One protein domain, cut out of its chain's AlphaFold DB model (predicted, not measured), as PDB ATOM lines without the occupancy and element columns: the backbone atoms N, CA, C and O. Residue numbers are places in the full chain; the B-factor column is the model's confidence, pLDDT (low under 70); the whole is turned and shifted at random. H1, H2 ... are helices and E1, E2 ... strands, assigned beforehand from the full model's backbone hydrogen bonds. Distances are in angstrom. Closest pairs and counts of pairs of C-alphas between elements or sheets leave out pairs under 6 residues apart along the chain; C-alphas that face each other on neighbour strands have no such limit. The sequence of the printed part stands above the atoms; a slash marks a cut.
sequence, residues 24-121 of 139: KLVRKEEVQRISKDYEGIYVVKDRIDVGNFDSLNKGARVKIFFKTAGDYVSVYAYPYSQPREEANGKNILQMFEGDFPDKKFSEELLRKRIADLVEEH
ATOM      1  N   LYS A  24     -60.947 -46.737 -21.781       62.50
ATOM      2  CA  LYS A  24     -60.164 -45.495 -21.910       62.50
ATOM      3  C   LYS A  24     -58.863 -45.492 -21.091       62.50
ATOM      4  O   LYS A  24     -57.982 -44.678 -21.316       62.50
ATOM      5  N   LEU A  25     -58.755 -46.418 -20.140       66.50
ATOM      6  CA  LEU A  25     -57.656 -46.512 -19.184       66.50
ATOM      7  C   LEU A  25     -56.452 -47.250 -19.775       66.50
ATOM      8  O   LEU A  25     -56.609 -48.273 -20.447       66.50
ATOM      9  N   VAL A  26     -55.252 -46.780 -19.431       77.94
ATOM     10  CA  VAL A  26     -53.997 -47.484 -19.702       77.94
ATOM     11  C   VAL A  26     -53.973 -48.762 -18.861       77.94
ATOM     12  O   VAL A  26     -53.907 -48.722 -17.629       77.94
ATOM     13  N   ARG A  27     -54.062 -49.922 -19.520       82.94
ATOM     14  CA  ARG A  27     -54.069 -51.220 -18.836       82.94
ATOM     15  C   ARG A  27     -52.664 -51.595 -18.385       82.94
ATOM     16  O   ARG A  27     -51.707 -51.546 -19.160       82.94
ATOM     17  N   LYS A  28     -52.540 -52.038 -17.131       85.69
ATOM     18  CA  LYS A  28     -51.255 -52.459 -16.552       85.69
ATOM     19  C   LYS A  28     -50.642 -53.618 -17.331       85.69
ATOM     20  O   LYS A  28     -49.430 -53.656 -17.510       85.69
ATOM     21  N   GLU A  29     -51.475 -54.528 -17.818       85.81
ATOM     22  CA  GLU A  29     -51.074 -55.733 -18.544       85.81
ATOM     23  C   GLU A  29     -50.443 -55.385 -19.900       85.81
ATOM     24  O   GLU A  29     -49.455 -55.994 -20.309       85.81
ATOM     25  N   GLU A  30     -50.974 -54.368 -20.584       85.75
ATOM     26  CA  GLU A  30     -50.442 -53.892 -21.865       85.75
ATOM     27  C   GLU A  30     -49.085 -53.216 -21.676       85.75
ATOM     28  O   GLU A  30     -48.128 -53.544 -22.376       85.75
ATOM     29  N   VAL A  31     -48.964 -52.347 -20.669       88.38
ATOM     30  CA  VAL A  31     -47.690 -51.696 -20.331       88.38
ATOM     31  C   VAL A  31     -46.641 -52.723 -19.901       88.38
ATOM     32  O   VAL A  31     -45.482 -52.614 -20.293       88.38
ATOM     33  N   GLN A  32     -47.030 -53.751 -19.141       89.88
ATOM     34  CA  GLN A  32     -46.135 -54.852 -18.779       89.88
ATOM     35  C   GLN A  32     -45.649 -55.622 -20.007       89.88
ATOM     36  O   GLN A  32     -44.459 -55.919 -20.090       89.88
ATOM     37  N   ARG A  33     -46.530 -55.920 -20.970       91.75
ATOM     38  CA  ARG A  33     -46.136 -56.564 -22.232       91.75
ATOM     39  C   ARG A  33     -45.104 -55.716 -22.969       91.75
ATOM     40  O   ARG A  33     -44.042 -56.228 -23.289       91.75
ATOM     41  N   ILE A  34     -45.392 -54.428 -23.159       91.31
ATOM     42  CA  ILE A  34     -44.501 -53.493 -23.858       91.31
ATOM     43  C   ILE A  34     -43.153 -53.390 -23.143       91.31
ATOM     44  O   ILE A  34     -42.119 -53.407 -23.795       91.31
ATOM     45  N   SER A  35     -43.140 -53.334 -21.806       90.56
ATOM     46  CA  SER A  35     -41.901 -53.164 -21.037       90.56
ATOM     47  C   SER A  35     -40.860 -54.265 -21.260       90.56
ATOM     48  O   SER A  35     -39.671 -53.984 -21.135       90.56
ATOM     49  N   LYS A  36     -41.288 -55.478 -21.631       91.62
ATOM     50  CA  LYS A  36     -40.386 -56.602 -21.930       91.62
ATOM     51  C   LYS A  36     -39.566 -56.369 -23.194       91.62
ATOM     52  O   LYS A  36     -38.437 -56.831 -23.284       91.62
ATOM     53  N   ASP A  37     -40.099 -55.596 -24.135       92.31
ATOM     54  CA  ASP A  37     -39.380 -55.221 -25.356       92.31
ATOM     55  C   ASP A  37     -38.331 -54.130 -25.092       92.31
ATOM     56  O   ASP A  37     -37.594 -53.746 -25.997       92.31
ATOM     57  N   TYR A  38     -38.278 -53.607 -23.862       92.25
ATOM     58  CA  TYR A  38     -37.446 -52.475 -23.472       92.25
ATOM     59  C   TYR A  38     -36.404 -52.808 -22.389       92.25
ATOM     60  O   TYR A  38     -35.954 -51.931 -21.650       92.25
ATOM     61  N   GLU A  39     -35.990 -54.073 -22.294       90.38
ATOM     62  CA  GLU A  39     -34.982 -54.544 -21.327       90.38
ATOM     63  C   GLU A  39     -33.525 -54.235 -21.746       90.38
ATOM     64  O   GLU A  39     -32.580 -54.519 -21.004       90.38
ATOM     65  N   GLY A  40     -33.336 -53.632 -22.924       91.69
ATOM     66  CA  GLY A  40     -32.036 -53.280 -23.490       91.69
ATOM     67  C   GLY A  40     -31.364 -52.049 -22.869       91.69
ATOM     68  O   GLY A  40     -31.810 -51.455 -21.882       91.69
ATOM     69  N   ILE A  41     -30.245 -51.652 -23.478       94.19
ATOM     70  CA  ILE A  41     -29.551 -50.397 -23.171       94.19
ATOM     71  C   ILE A  41     -29.841 -49.411 -24.289       94.19
ATOM     72  O   ILE A  41     -29.739 -49.743 -25.465       94.19
ATOM     73  N   TYR A  42     -30.151 -48.184 -23.904       95.06
ATOM     74  CA  TYR A  42     -30.551 -47.120 -24.801       95.06
ATOM     75  C   TYR A  42     -29.597 -45.939 -24.700       95.06
ATOM     76  O   TYR A  42     -28.997 -45.690 -23.652       95.06
ATOM     77  N   VAL A  43     -29.465 -45.197 -25.790       95.31
ATOM     78  CA  VAL A  43     -28.697 -43.960 -25.868       95.31
ATOM     79  C   VAL A  43     -29.664 -42.798 -26.019       95.31
ATOM     80  O   VAL A  43     -30.553 -42.813 -26.866       95.31
ATOM     81  N   VAL A  44     -29.494 -41.780 -25.181       95.31
ATOM     82  CA  VAL A  44     -30.273 -40.540 -25.249       95.31
ATOM     83  C   VAL A  44     -29.882 -39.749 -26.501       95.31
ATOM     84  O   VAL A  44     -28.715 -39.381 -26.658       95.31
ATOM     85  N   LYS A  45     -30.849 -39.475 -27.385       94.88
ATOM     86  CA  LYS A  45     -30.601 -38.858 -28.701       94.88
ATOM     87  C   LYS A  45     -30.271 -37.374 -28.609       94.88
ATOM     88  O   LYS A  45     -29.361 -36.912 -29.294       94.88
ATOM     89  N   ASP A  46     -30.956 -36.654 -27.727       93.31
ATOM     90  CA  ASP A  46     -30.750 -35.233 -27.442       93.31
ATOM     91  C   ASP A  46     -30.959 -34.947 -25.953       93.31
ATOM     92  O   ASP A  46     -31.476 -35.788 -25.225       93.31
ATOM     93  N   ARG A  47     -30.521 -33.780 -25.469       92.44
ATOM     94  CA  ARG A  47     -30.665 -33.419 -24.053       92.44
ATOM     95  C   ARG A  47     -32.147 -33.457 -23.644       92.44
ATOM     96  O   ARG A  47     -32.954 -32.752 -24.239       92.44
ATOM     97  N   ILE A  48     -32.468 -34.223 -22.601       91.69
ATOM     98  CA  ILE A  48     -33.816 -34.317 -22.022       91.69
ATOM     99  C   ILE A  48     -33.798 -33.614 -20.670       91.69
ATOM    100  O   ILE A  48     -33.055 -34.021 -19.775       91.69
ATOM    101  N   ASP A  49     -34.608 -32.575 -20.504       91.56
ATOM    102  CA  ASP A  49     -34.801 -31.943 -19.200       91.56
ATOM    103  C   ASP A  49     -35.803 -32.778 -18.387       91.56
ATOM    104  O   ASP A  49     -36.938 -32.992 -18.804       91.56
ATOM    105  N   VAL A  50     -35.374 -33.279 -17.227       87.25
ATOM    106  CA  VAL A  50     -36.133 -34.259 -16.419       87.25
ATOM    107  C   VAL A  50     -36.744 -33.633 -15.157       87.25
ATOM    108  O   VAL A  50     -37.112 -34.329 -14.209       87.25
ATOM    109  N   GLY A  51     -36.850 -32.300 -15.143       81.50
ATOM    110  CA  GLY A  51     -37.324 -31.510 -14.006       81.50
ATOM    111  C   GLY A  51     -36.266 -31.324 -12.911       81.50
ATOM    112  O   GLY A  51     -35.147 -31.819 -13.009       81.50
ATOM    113  N   ASN A  52     -36.606 -30.570 -11.858       78.81
ATOM    114  CA  ASN A  52     -35.732 -30.298 -10.703       78.81
ATOM    115  C   ASN A  52     -34.314 -29.802 -11.062       78.81
ATOM    116  O   ASN A  52     -33.346 -30.153 -10.389       78.81
ATOM    117  N   PHE A  53     -34.195 -28.985 -12.115       74.50
ATOM    118  CA  PHE A  53     -32.918 -28.478 -12.647       74.50
ATOM    119  C   PHE A  53     -31.930 -29.574 -13.087       74.50
ATOM    120  O   PHE A  53     -30.732 -29.316 -13.213       74.50
ATOM    121  N   ASP A  54     -32.428 -30.782 -13.343       84.31
ATOM    122  CA  ASP A  54     -31.653 -31.931 -13.785       84.31
ATOM    123  C   ASP A  54     -31.952 -32.255 -15.258       84.31
ATOM    124  O   ASP A  54     -33.011 -31.922 -15.802       84.31
ATOM    125  N   SER A  55     -30.998 -32.893 -15.926       87.94
ATOM    126  CA  SER A  55     -31.104 -33.224 -17.345       87.94
ATOM    127  C   SER A  55     -30.297 -34.464 -17.690       87.94
ATOM    128  O   SER A  55     -29.154 -34.611 -17.252       87.94
ATOM    129  N   LEU A  56     -30.842 -35.300 -18.567       90.81
ATOM    130  CA  LEU A  56     -30.082 -36.355 -19.222       90.81
ATOM    131  C   LEU A  56     -29.391 -35.784 -20.456       90.81
ATOM    132  O   LEU A  56     -30.030 -35.234 -21.350       90.81
ATOM    133  N   ASN A  57     -28.067 -35.904 -20.496       92.19
ATOM    134  CA  ASN A  57     -27.274 -35.408 -21.612       92.19
ATOM    135  C   ASN A  57     -27.388 -36.331 -22.832       92.19
ATOM    136  O   ASN A  57     -27.495 -37.550 -22.699       92.19
ATOM    137  N   LYS A  58     -27.264 -35.740 -24.023       93.00
ATOM    138  CA  LYS A  58     -27.086 -36.470 -25.282       93.00
ATOM    139  C   LYS A  58     -25.944 -37.486 -25.171       93.00
ATOM    140  O   LYS A  58     -24.880 -37.170 -24.639       93.00
ATOM    141  N   GLY A  59     -26.166 -38.692 -25.681       92.81
ATOM    142  CA  GLY A  59     -25.207 -39.794 -25.635       92.81
ATOM    143  C   GLY A  59     -25.181 -40.562 -24.309       92.81
ATOM    144  O   GLY A  59     -24.433 -41.533 -24.192       92.81
ATOM    145  N   ALA A  60     -25.973 -40.167 -23.304       92.19
ATOM    146  CA  ALA A  60     -26.061 -40.916 -22.057       92.19
ATOM    147  C   ALA A  60     -26.632 -42.318 -22.311       92.19
ATOM    148  O   ALA A  60     -27.690 -42.463 -22.922       92.19
ATOM    149  N   ARG A  61     -25.930 -43.341 -21.811       93.19
ATOM    150  CA  ARG A  61     -26.386 -44.734 -21.835       93.19
ATOM    151  C   ARG A  61     -27.284 -44.998 -20.634       93.19
ATOM    152  O   ARG A  61     -26.861 -44.840 -19.484       93.19
ATOM    153  N   VAL A  62     -28.507 -45.423 -20.897       94.88
ATOM    154  CA  VAL A  62     -29.541 -45.631 -19.887       94.88
ATOM    155  C   VAL A  62     -30.235 -46.967 -20.097       94.88
ATOM    156  O   VAL A  62     -30.288 -47.492 -21.203       94.88
ATOM    157  N   LYS A  63     -30.784 -47.515 -19.025       95.31
ATOM    158  CA  LYS A  63     -31.851 -48.514 -19.096       95.31
ATOM    159  C   LYS A  63     -33.169 -47.799 -18.847       95.31
ATOM    160  O   LYS A  63     -33.177 -46.757 -18.183       95.31
ATOM    161  N   ILE A  64     -34.267 -48.336 -19.366       95.25
ATOM    162  CA  ILE A  64     -35.584 -47.732 -19.178       95.25
ATOM    163  C   ILE A  64     -36.538 -48.678 -18.459       95.25
ATOM    164  O   ILE A  64     -36.406 -49.895 -18.520       95.25
ATOM    165  N   PHE A  65     -37.499 -48.112 -17.739       93.81
ATOM    166  CA  PHE A  65     -38.599 -48.867 -17.155       93.81
ATOM    167  C   PHE A  65     -39.889 -48.061 -17.197       93.81
ATOM    168  O   PHE A  65     -39.889 -46.832 -17.262       93.81
ATOM    169  N   PHE A  66     -41.001 -48.776 -17.097       94.19
ATOM    170  CA  PHE A  66     -42.334 -48.204 -17.200       94.19
ATOM    171  C   PHE A  66     -43.003 -48.171 -15.830       94.19
ATOM    172  O   PHE A  66     -42.855 -49.082 -15.009       94.19
ATOM    173  N   LYS A  67     -43.766 -47.111 -15.590       91.44
ATOM    174  CA  LYS A  67     -44.747 -47.003 -14.512       91.44
ATOM    175  C   LYS A  67     -46.071 -46.578 -15.125       91.44
ATOM    176  O   LYS A  67     -46.100 -45.784 -16.055       91.44
ATOM    177  N   THR A  68     -47.164 -47.092 -14.593       89.94
ATOM    178  CA  THR A  68     -48.503 -46.676 -15.002       89.94
ATOM    179  C   THR A  68     -49.408 -46.606 -13.782       89.94
ATOM    180  O   THR A  68     -49.347 -47.463 -12.893       89.94
ATOM    181  N   ALA A  69     -50.228 -45.565 -13.741       82.31
ATOM    182  CA  ALA A  69     -51.467 -45.513 -12.979       82.31
ATOM    183  C   ALA A  69     -52.587 -45.312 -14.006       82.31
ATOM    184  O   ALA A  69     -52.299 -44.815 -15.082       82.31
ATOM    185  N   GLY A  70     -53.819 -45.752 -13.742       79.25
ATOM    186  CA  GLY A  70     -54.819 -46.004 -14.797       79.25
ATOM    187  C   GLY A  70     -55.027 -44.905 -15.858       79.25
ATOM    188  O   GLY A  70     -55.415 -45.224 -16.977       79.25
ATOM    189  N   ASP A  71     -54.747 -43.646 -15.540       84.62
ATOM    190  CA  ASP A  71     -54.871 -42.465 -16.397       84.62
ATOM    191  C   ASP A  71     -53.577 -42.026 -17.118       84.62
ATOM    192  O   ASP A  71     -53.634 -41.155 -17.990       84.62
ATOM    193  N   TYR A  72     -52.414 -42.607 -16.796       89.94
ATOM    194  CA  TYR A  72     -51.137 -42.272 -17.431       89.94
ATOM    195  C   TYR A  72     -50.140 -43.437 -17.549       89.94
ATOM    196  O   TYR A  72     -50.136 -44.423 -16.803       89.94
ATOM    197  N   VAL A  73     -49.202 -43.268 -18.477       93.50
ATOM    198  CA  VAL A  73     -47.973 -44.055 -18.587       93.50
ATOM    199  C   VAL A  73     -46.767 -43.130 -18.467       93.50
ATOM    200  O   VAL A  73     -46.708 -42.069 -19.084       93.50
ATOM    201  N   SER A  74     -45.797 -43.548 -17.665       94.81
ATOM    202  CA  SER A  74     -44.541 -42.846 -17.445       94.81
ATOM    203  C   SER A  74     -43.371 -43.762 -17.766       94.81
ATOM    204  O   SER A  74     -43.287 -44.885 -17.261       94.81
ATOM    205  N   VAL A  75     -42.441 -43.260 -18.566       95.69
ATOM    206  CA  VAL A  75     -41.184 -43.918 -18.907       95.69
ATOM    207  C   VAL A  75     -40.076 -43.239 -18.125       95.69
ATOM    208  O   VAL A  75     -39.891 -42.022 -18.175       95.69
ATOM    209  N   TYR A  76     -39.337 -44.047 -17.382       95.06
ATOM    210  CA  TYR A  76     -38.205 -43.610 -16.592       95.06
ATOM    211  C   TYR A  76     -36.921 -44.158 -17.191       95.06
ATOM    212  O   TYR A  76     -36.882 -45.308 -17.615       95.06
ATOM    213  N   ALA A  77     -35.865 -43.357 -17.159       95.06
ATOM    214  CA  ALA A  77     -34.519 -43.749 -17.533       95.06
ATOM    215  C   ALA A  77     -33.595 -43.717 -16.316       95.06
ATOM    216  O   ALA A  77     -33.698 -42.836 -15.461       95.06
ATOM    217  N   TYR A  78     -32.673 -44.667 -16.242       93.25
ATOM    218  CA  TYR A  78     -31.672 -44.736 -15.185       93.25
ATOM    219  C   TYR A  78     -30.306 -45.156 -15.741       93.25
ATOM    220  O   TYR A  78     -30.254 -45.791 -16.799       93.25
ATOM    221  N   PRO A  79     -29.189 -44.796 -15.077       91.25
ATOM    222  CA  PRO A  79     -27.855 -45.125 -15.568       91.25
ATOM    223  C   PRO A  79     -27.686 -46.629 -15.790       91.25
ATOM    224  O   PRO A  79     -27.971 -47.428 -14.901       91.25
ATOM    225  N   TYR A  80     -27.169 -47.019 -16.959       90.50
ATOM    226  CA  TYR A  80     -27.021 -48.438 -17.315       90.50
ATOM    227  C   TYR A  80     -26.105 -49.228 -16.361       90.50
ATOM    228  O   TYR A  80     -26.223 -50.452 -16.264       90.50
ATOM    229  N   SER A  81     -25.196 -48.521 -15.682       87.38
ATOM    230  CA  SER A  81     -24.204 -49.050 -14.747       87.38
ATOM    231  C   SER A  81     -24.759 -49.344 -13.352       87.38
ATOM    232  O   SER A  81     -24.032 -49.903 -12.539       87.38
ATOM    233  N   GLN A  82     -25.997 -48.941 -13.051       87.00
ATOM    234  CA  GLN A  82     -26.618 -49.143 -11.741       87.00
ATOM    235  C   GLN A  82     -27.713 -50.218 -11.804       87.00
ATOM    236  O   GLN A  82     -28.412 -50.330 -12.820       87.00
ATOM    237  N   PRO A  83     -27.887 -51.010 -10.729       86.75
ATOM    238  CA  PRO A  83     -29.064 -51.852 -10.570       86.75
ATOM    239  C   PRO A  83     -30.305 -50.976 -10.345       86.75
ATOM    240  O   PRO A  83     -30.212 -49.836  -9.886       86.75
ATOM    241  N   ARG A  84     -31.483 -51.491 -10.703       83.94
ATOM    242  CA  ARG A  84     -32.732 -50.710 -10.704       83.94
ATOM    243  C   ARG A  84     -33.111 -50.231  -9.301       83.94
ATOM    244  O   ARG A  84     -33.692 -49.162  -9.158       83.94
ATOM    245  N   GLU A  85     -32.803 -51.036  -8.298       85.88
ATOM    246  CA  GLU A  85     -33.154 -50.849  -6.894       85.88
ATOM    247  C   GLU A  85     -32.409 -49.662  -6.272       85.88
ATOM    248  O   GLU A  85     -32.947 -48.975  -5.407       85.88
ATOM    249  N   GLU A  86     -31.190 -49.398  -6.744       81.62
ATOM    250  CA  GLU A  86     -30.321 -48.326  -6.247       81.62
ATOM    251  C   GLU A  86     -30.386 -47.070  -7.123       81.62
ATOM    252  O   GLU A  86     -29.975 -45.983  -6.711       81.62
ATOM    253  N   ALA A  87     -30.892 -47.206  -8.350       82.94
ATOM    254  CA  ALA A  87     -30.852 -46.136  -9.324       82.94
ATOM    255  C   ALA A  87     -31.978 -45.112  -9.127       82.94
ATOM    256  O   ALA A  87     -33.168 -45.430  -9.066       82.94
ATOM    257  N   ASN A  88     -31.604 -43.832  -9.137       83.25
ATOM    258  CA  ASN A  88     -32.567 -42.735  -9.172       83.25
ATOM    259  C   ASN A  88     -33.097 -42.545 -10.603       83.25
ATOM    260  O   ASN A  88     -32.526 -41.795 -11.399       83.25
ATOM    261  N   GLY A  89     -34.176 -43.259 -10.931       88.50
ATOM    262  CA  GLY A  89     -34.839 -43.166 -12.227       88.50
ATOM    263  C   GLY A  89     -35.418 -41.776 -12.492       88.50
ATOM    264  O   GLY A  89     -36.194 -41.247 -11.699       88.50
ATOM    265  N   LYS A  90     -35.088 -41.209 -13.651       92.75
ATOM    266  CA  LYS A  90     -35.567 -39.909 -14.128       92.75
ATOM    267  C   LYS A  90     -36.723 -40.106 -15.095       92.75
ATOM    268  O   LYS A  90     -36.603 -40.914 -16.009       92.75
ATOM    269  N   ASN A  91     -37.835 -39.401 -14.897       94.38
ATOM    270  CA  ASN A  91     -38.950 -39.445 -15.842       94.38
ATOM    271  C   ASN A  91     -38.526 -38.727 -17.131       94.38
ATOM    272  O   ASN A  91     -38.134 -37.565 -17.073       94.38
ATOM    273  N   ILE A  92     -38.564 -39.434 -18.258       94.94
ATOM    274  CA  ILE A  92     -38.185 -38.899 -19.573       94.94
ATOM    275  C   ILE A  92     -39.382 -38.705 -20.500       94.94
ATOM    276  O   ILE A  92     -39.280 -37.991 -21.492       94.94
ATOM    277  N   LEU A  93     -40.501 -39.353 -20.190       95.31
ATOM    278  CA  LEU A  93     -41.738 -39.269 -20.945       95.31
ATOM    279  C   LEU A  93     -42.890 -39.592 -20.003       95.31
ATOM    280  O   LEU A  93     -42.908 -40.647 -19.373       95.31
ATOM    281  N   GLN A  94     -43.879 -38.714 -19.965       94.44
ATOM    282  CA  GLN A  94     -45.143 -38.957 -19.296       94.44
ATOM    283  C   GLN A  94     -46.259 -38.651 -20.284       94.44
ATOM    284  O   GLN A  94     -46.268 -37.583 -20.887       94.44
ATOM    285  N   MET A  95     -47.157 -39.613 -20.470       93.69
ATOM    286  CA  MET A  95     -48.300 -39.500 -21.368       93.69
ATOM    287  C   MET A  95     -49.569 -39.822 -20.597       93.69
ATOM    288  O   MET A  95     -49.682 -40.889 -19.987       93.69
ATOM    289  N   PHE A  96     -50.520 -38.904 -20.634       92.06
ATOM    290  CA  PHE A  96     -51.854 -39.056 -20.075       92.06
ATOM    291  C   PHE A  96     -52.822 -39.551 -21.146       92.06
ATOM    292  O   PHE A  96     -52.549 -39.454 -22.340       92.06
ATOM    293  N   GLU A  97     -53.999 -40.015 -20.729       87.75
ATOM    294  CA  GLU A  97     -55.101 -40.381 -21.631       87.75
ATOM    295  C   GLU A  97     -55.349 -39.320 -22.726       87.75
ATOM    296  O   GLU A  97     -55.548 -39.661 -23.891       87.75
ATOM    297  N   GLY A  98     -55.278 -38.031 -22.373       87.50
ATOM    298  CA  GLY A  98     -55.492 -36.913 -23.300       87.50
ATOM    299  C   GLY A  98     -54.427 -36.744 -24.389       87.50
ATOM    300  O   GLY A  98     -54.709 -36.091 -25.391       87.50
ATOM    301  N   ASP A  99     -53.244 -37.339 -24.226       89.88
ATOM    302  CA  ASP A  99     -52.160 -37.278 -25.214       89.88
ATOM    303  C   ASP A  99     -52.326 -38.319 -26.330       89.88
ATOM    304  O   ASP A  99     -51.610 -38.285 -27.336       89.88
ATOM    305  N   PHE A 100     -53.261 -39.255 -26.156       88.69
ATOM    306  CA  PHE A 100     -53.541 -40.304 -27.120       88.69
ATOM    307  C   PHE A 100     -54.741 -39.962 -28.020       88.69
ATOM    308  O   PHE A 100     -55.701 -39.323 -27.573       88.69
ATOM    309  N   PRO A 101     -54.732 -40.413 -29.292       86.75
ATOM    310  CA  PRO A 101     -55.852 -40.208 -30.203       86.75
ATOM    311  C   PRO A 101     -57.129 -40.819 -29.625       86.75
ATOM    312  O   PRO A 101     -57.114 -41.907 -29.049       86.75
ATOM    313  N   ASP A 102     -58.233 -40.083 -29.739       87.31
ATOM    314  CA  ASP A 102     -59.545 -40.465 -29.206       87.31
ATOM    315  C   ASP A 102     -59.555 -40.825 -27.713       87.31
ATOM    316  O   ASP A 102     -60.477 -41.506 -27.253       87.31
ATOM    317  N   LYS A 103     -58.552 -40.366 -26.946       84.50
ATOM    318  CA  LYS A 103     -58.375 -40.717 -25.532       84.50
ATOM    319  C   LYS A 103     -58.221 -42.226 -25.302       84.50
ATOM    320  O   LYS A 103     -58.685 -42.772 -24.303       84.50
ATOM    321  N   LYS A 104     -57.620 -42.927 -26.266       84.44
ATOM    322  CA  LYS A 104     -57.399 -44.375 -26.215       84.44
ATOM    323  C   LYS A 104     -55.921 -44.679 -26.281       84.44
ATOM    324  O   LYS A 104     -55.251 -44.241 -27.209       84.44
ATOM    325  N   PHE A 105     -55.437 -45.482 -25.336       86.81
ATOM    326  CA  PHE A 105     -54.048 -45.924 -25.321       86.81
ATOM    327  C   PHE A 105     -53.615 -46.452 -26.699       86.81
ATOM    328  O   PHE A 105     -54.266 -47.321 -27.281       86.81
ATOM    329  N   SER A 106     -52.512 -45.910 -27.213       90.38
ATOM    330  CA  SER A 106     -51.908 -46.324 -28.476       90.38
ATOM    331  C   SER A 106     -50.465 -46.733 -28.225       90.38
ATOM    332  O   SER A 106     -49.600 -45.901 -27.939       90.38
ATOM    333  N   GLU A 107     -50.215 -48.036 -28.341       91.38
ATOM    334  CA  GLU A 107     -48.882 -48.616 -28.214       91.38
ATOM    335  C   GLU A 107     -47.922 -48.045 -29.268       91.38
ATOM    336  O   GLU A 107     -46.795 -47.682 -28.940       91.38
ATOM    337  N   GLU A 108     -48.375 -47.900 -30.514       92.75
ATOM    338  CA  GLU A 108     -47.575 -47.336 -31.606       92.75
ATOM    339  C   GLU A 108     -47.116 -45.908 -31.288       92.75
ATOM    340  O   GLU A 108     -45.936 -45.580 -31.434       92.75
ATOM    341  N   LEU A 109     -48.029 -45.069 -30.784       94.12
ATOM    342  CA  LEU A 109     -47.696 -43.699 -30.413       94.12
ATOM    343  C   LEU A 109     -46.702 -43.664 -29.249       94.12
ATOM    344  O   LEU A 109     -45.732 -42.912 -29.313       94.12
ATOM    345  N   LEU A 110     -46.903 -44.489 -28.217       94.00
ATOM    346  CA  LEU A 110     -45.967 -44.595 -27.095       94.00
ATOM    347  C   LEU A 110     -44.564 -44.983 -27.583       94.00
ATOM    348  O   LEU A 110     -43.587 -44.318 -27.241       94.00
ATOM    349  N   ARG A 111     -44.461 -46.020 -28.422       95.25
ATOM    350  CA  ARG A 111     -43.183 -46.484 -28.984       95.25
ATOM    351  C   ARG A 111     -42.499 -45.401 -29.808       95.25
ATOM    352  O   ARG A 111     -41.297 -45.194 -29.656       95.25
ATOM    353  N   LYS A 112     -43.264 -44.672 -30.624       96.38
ATOM    354  CA  LYS A 112     -42.758 -43.536 -31.398       96.38
ATOM    355  C   LYS A 112     -42.191 -42.445 -30.490       96.38
ATOM    356  O   LYS A 112     -41.062 -42.018 -30.697       96.38
ATOM    357  N   ARG A 113     -42.922 -42.052 -29.441       96.06
ATOM    358  CA  ARG A 113     -42.454 -41.043 -28.475       96.06
ATOM    359  C   ARG A 113     -41.186 -41.477 -27.743       96.06
ATOM    360  O   ARG A 113     -40.321 -40.646 -27.492       96.06
ATOM    361  N   ILE A 114     -41.045 -42.763 -27.430       96.06
ATOM    362  CA  ILE A 114     -39.806 -43.301 -26.852       96.06
ATOM    363  C   ILE A 114     -38.664 -43.226 -27.874       96.06
ATOM    364  O   ILE A 114     -37.588 -42.740 -27.537       96.06
ATOM    365  N   ALA A 115     -38.901 -43.641 -29.122       95.44
ATOM    366  CA  ALA A 115     -37.907 -43.613 -30.201       95.44
ATOM    367  C   ALA A 115     -37.465 -42.189 -30.595       95.44
ATOM    368  O   ALA A 115     -36.361 -41.982 -31.109       95.44
ATOM    369  N   ASP A 116     -38.307 -41.185 -30.350       96.12
ATOM    370  CA  ASP A 116     -37.938 -39.779 -30.512       96.12
ATOM    371  C   ASP A 116     -36.845 -39.377 -29.507       96.12
ATOM    372  O   ASP A 116     -35.932 -38.636 -29.875       96.12
ATOM    373  N   LEU A 117     -36.887 -39.925 -28.286       95.56
ATOM    374  CA  LEU A 117     -36.006 -39.581 -27.164       95.56
ATOM    375  C   LEU A 117     -34.742 -40.443 -27.083       95.56
ATOM    376  O   LEU A 117     -33.666 -39.943 -26.741       95.56
ATOM    377  N   VAL A 118     -34.870 -41.740 -27.358       95.50
ATOM    378  CA  VAL A 118     -33.795 -42.718 -27.177       95.50
ATOM    379  C   VAL A 118     -33.692 -43.680 -28.356       95.50
ATOM    380  O   VAL A 118     -34.670 -43.955 -29.042       95.50
ATOM    381  N   GLU A 119     -32.498 -44.220 -28.566       95.06
ATOM    382  CA  GLU A 119     -32.220 -45.265 -29.554       95.06
ATOM    383  C   GLU A 119     -31.585 -46.482 -28.880       95.06
ATOM    384  O   GLU A 119     -30.845 -46.344 -27.907       95.06
ATOM    385  N   GLU A 120     -31.889 -47.687 -29.357       92.69
ATOM    386  CA  GLU A 120     -31.317 -48.906 -28.788       92.69
ATOM    387  C   GLU A 120     -29.827 -49.029 -29.134       92.69
ATOM    388  O   GLU A 120     -29.411 -48.863 -30.282       92.69
ATOM    389  N   HIS A 121     -29.005 -49.332 -28.132       88.62
ATOM    390  CA  HIS A 121     -27.580 -49.552 -28.316       88.62
ATOM    391  C   HIS A 121     -27.313 -50.984 -28.786       88.62
ATOM    392  O   HIS A 121     -27.281 -51.915 -27.987       88.62
TER     393      HIS A 121
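This is residues 24 to 121 of the 139 residues of an uncharacterized protein of Turneriella parva (strain ATCC BAA-1111 / DSM 21527 / NCTC 11395 / H) (UniProt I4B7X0). A long, strongly twisted antiparallel sheet is curled like part of a barrel, and the helix H2 packs slantwise in the hollow of the curl, with the helix H1 on the same face, running along E2. The long strands E2 and E3 make the middle of the domain, while the short strands E1 and E5 lie at the far end of the sheet from E4. The printed part has 98 residues, with two named helices and five named strands in the order H1 E1 E2 E3 E4 H2 E5, and its class is mixed, helices and strands. The sheet's order is E4 E3 E2 E1 E5, and E1 to E4 form a meander, each strand the antiparallel neighbour of the one before. The whole is compact, with a radius of gyration of the C-alphas of 13.1 A, and only just elongated, spanning 36 by 24 by 23 A.

In the sheet, E2 is residues 61 to 69, 26.6 A from first to last C-alpha, and E3 is residues 72 to 79, 23.5 A. E4 is residues 90 to 96, 17.4 A; E1 is residues 42 to 44, 6.6 A; E5 is residues 118 to 120, 6.9 A, and ends with C-alpha 120 at (-31.317, -48.906, -28.788). H1 is residues 28 to 36, 12.8 A, beginning with C-alpha 28 at (-51.255, -52.459, -16.552). H2 is residues 107 to 117, 15.8 A.

E2 and E3 form a hairpin, with N 65 and O 76 2.9 A apart, within hydrogen-bond range. E3 and E4 form another, with N 75 and O 93 at 2.8 A. The pairing of E2 is staggered: its residues 61 to 62 pair with E1, with N 62 and O 42 at 2.8 A, and its residues 62 to 69 with E3. E1 and the edge strand E5 are antiparallel at 150 degrees, with N 43 and O 119 at 2.8 A. H2, on one face of the sheet, gives two layers; its height over the sheet is 8.4 A. It lies over E4, slantwise at 45 degrees on the local plane, and their closest C-alphas, of Leu 93 and Ile 114, are 7.4 A apart. H1 is on the same face at a height over the sheet of 8.4 A, over E2 and along it at 5 degrees on the local plane; the C-alphas of Ser 35 and Phe 66 are their closest, 6.3 A. H1 and H2 are close but not clearly touching, with the C-alphas of Ile 34 and Glu 107 7.9 A apart. Within hydrogen-bond range are 4 of 5 O i to N i+4 pairs in H1 and 6 of 7 in H2.

The C-alphas farthest apart, of Ser 81 and Asp 102, are 39.1 A apart. The printed part has no cut. The link from E1 to E2 is long, residues 45 to 60, and within it residues 48 to 49 pair antiparallel with residues 55 to 56. The mean pLDDT of the printed part is 89.8, and residues 24 to 25 are under 70.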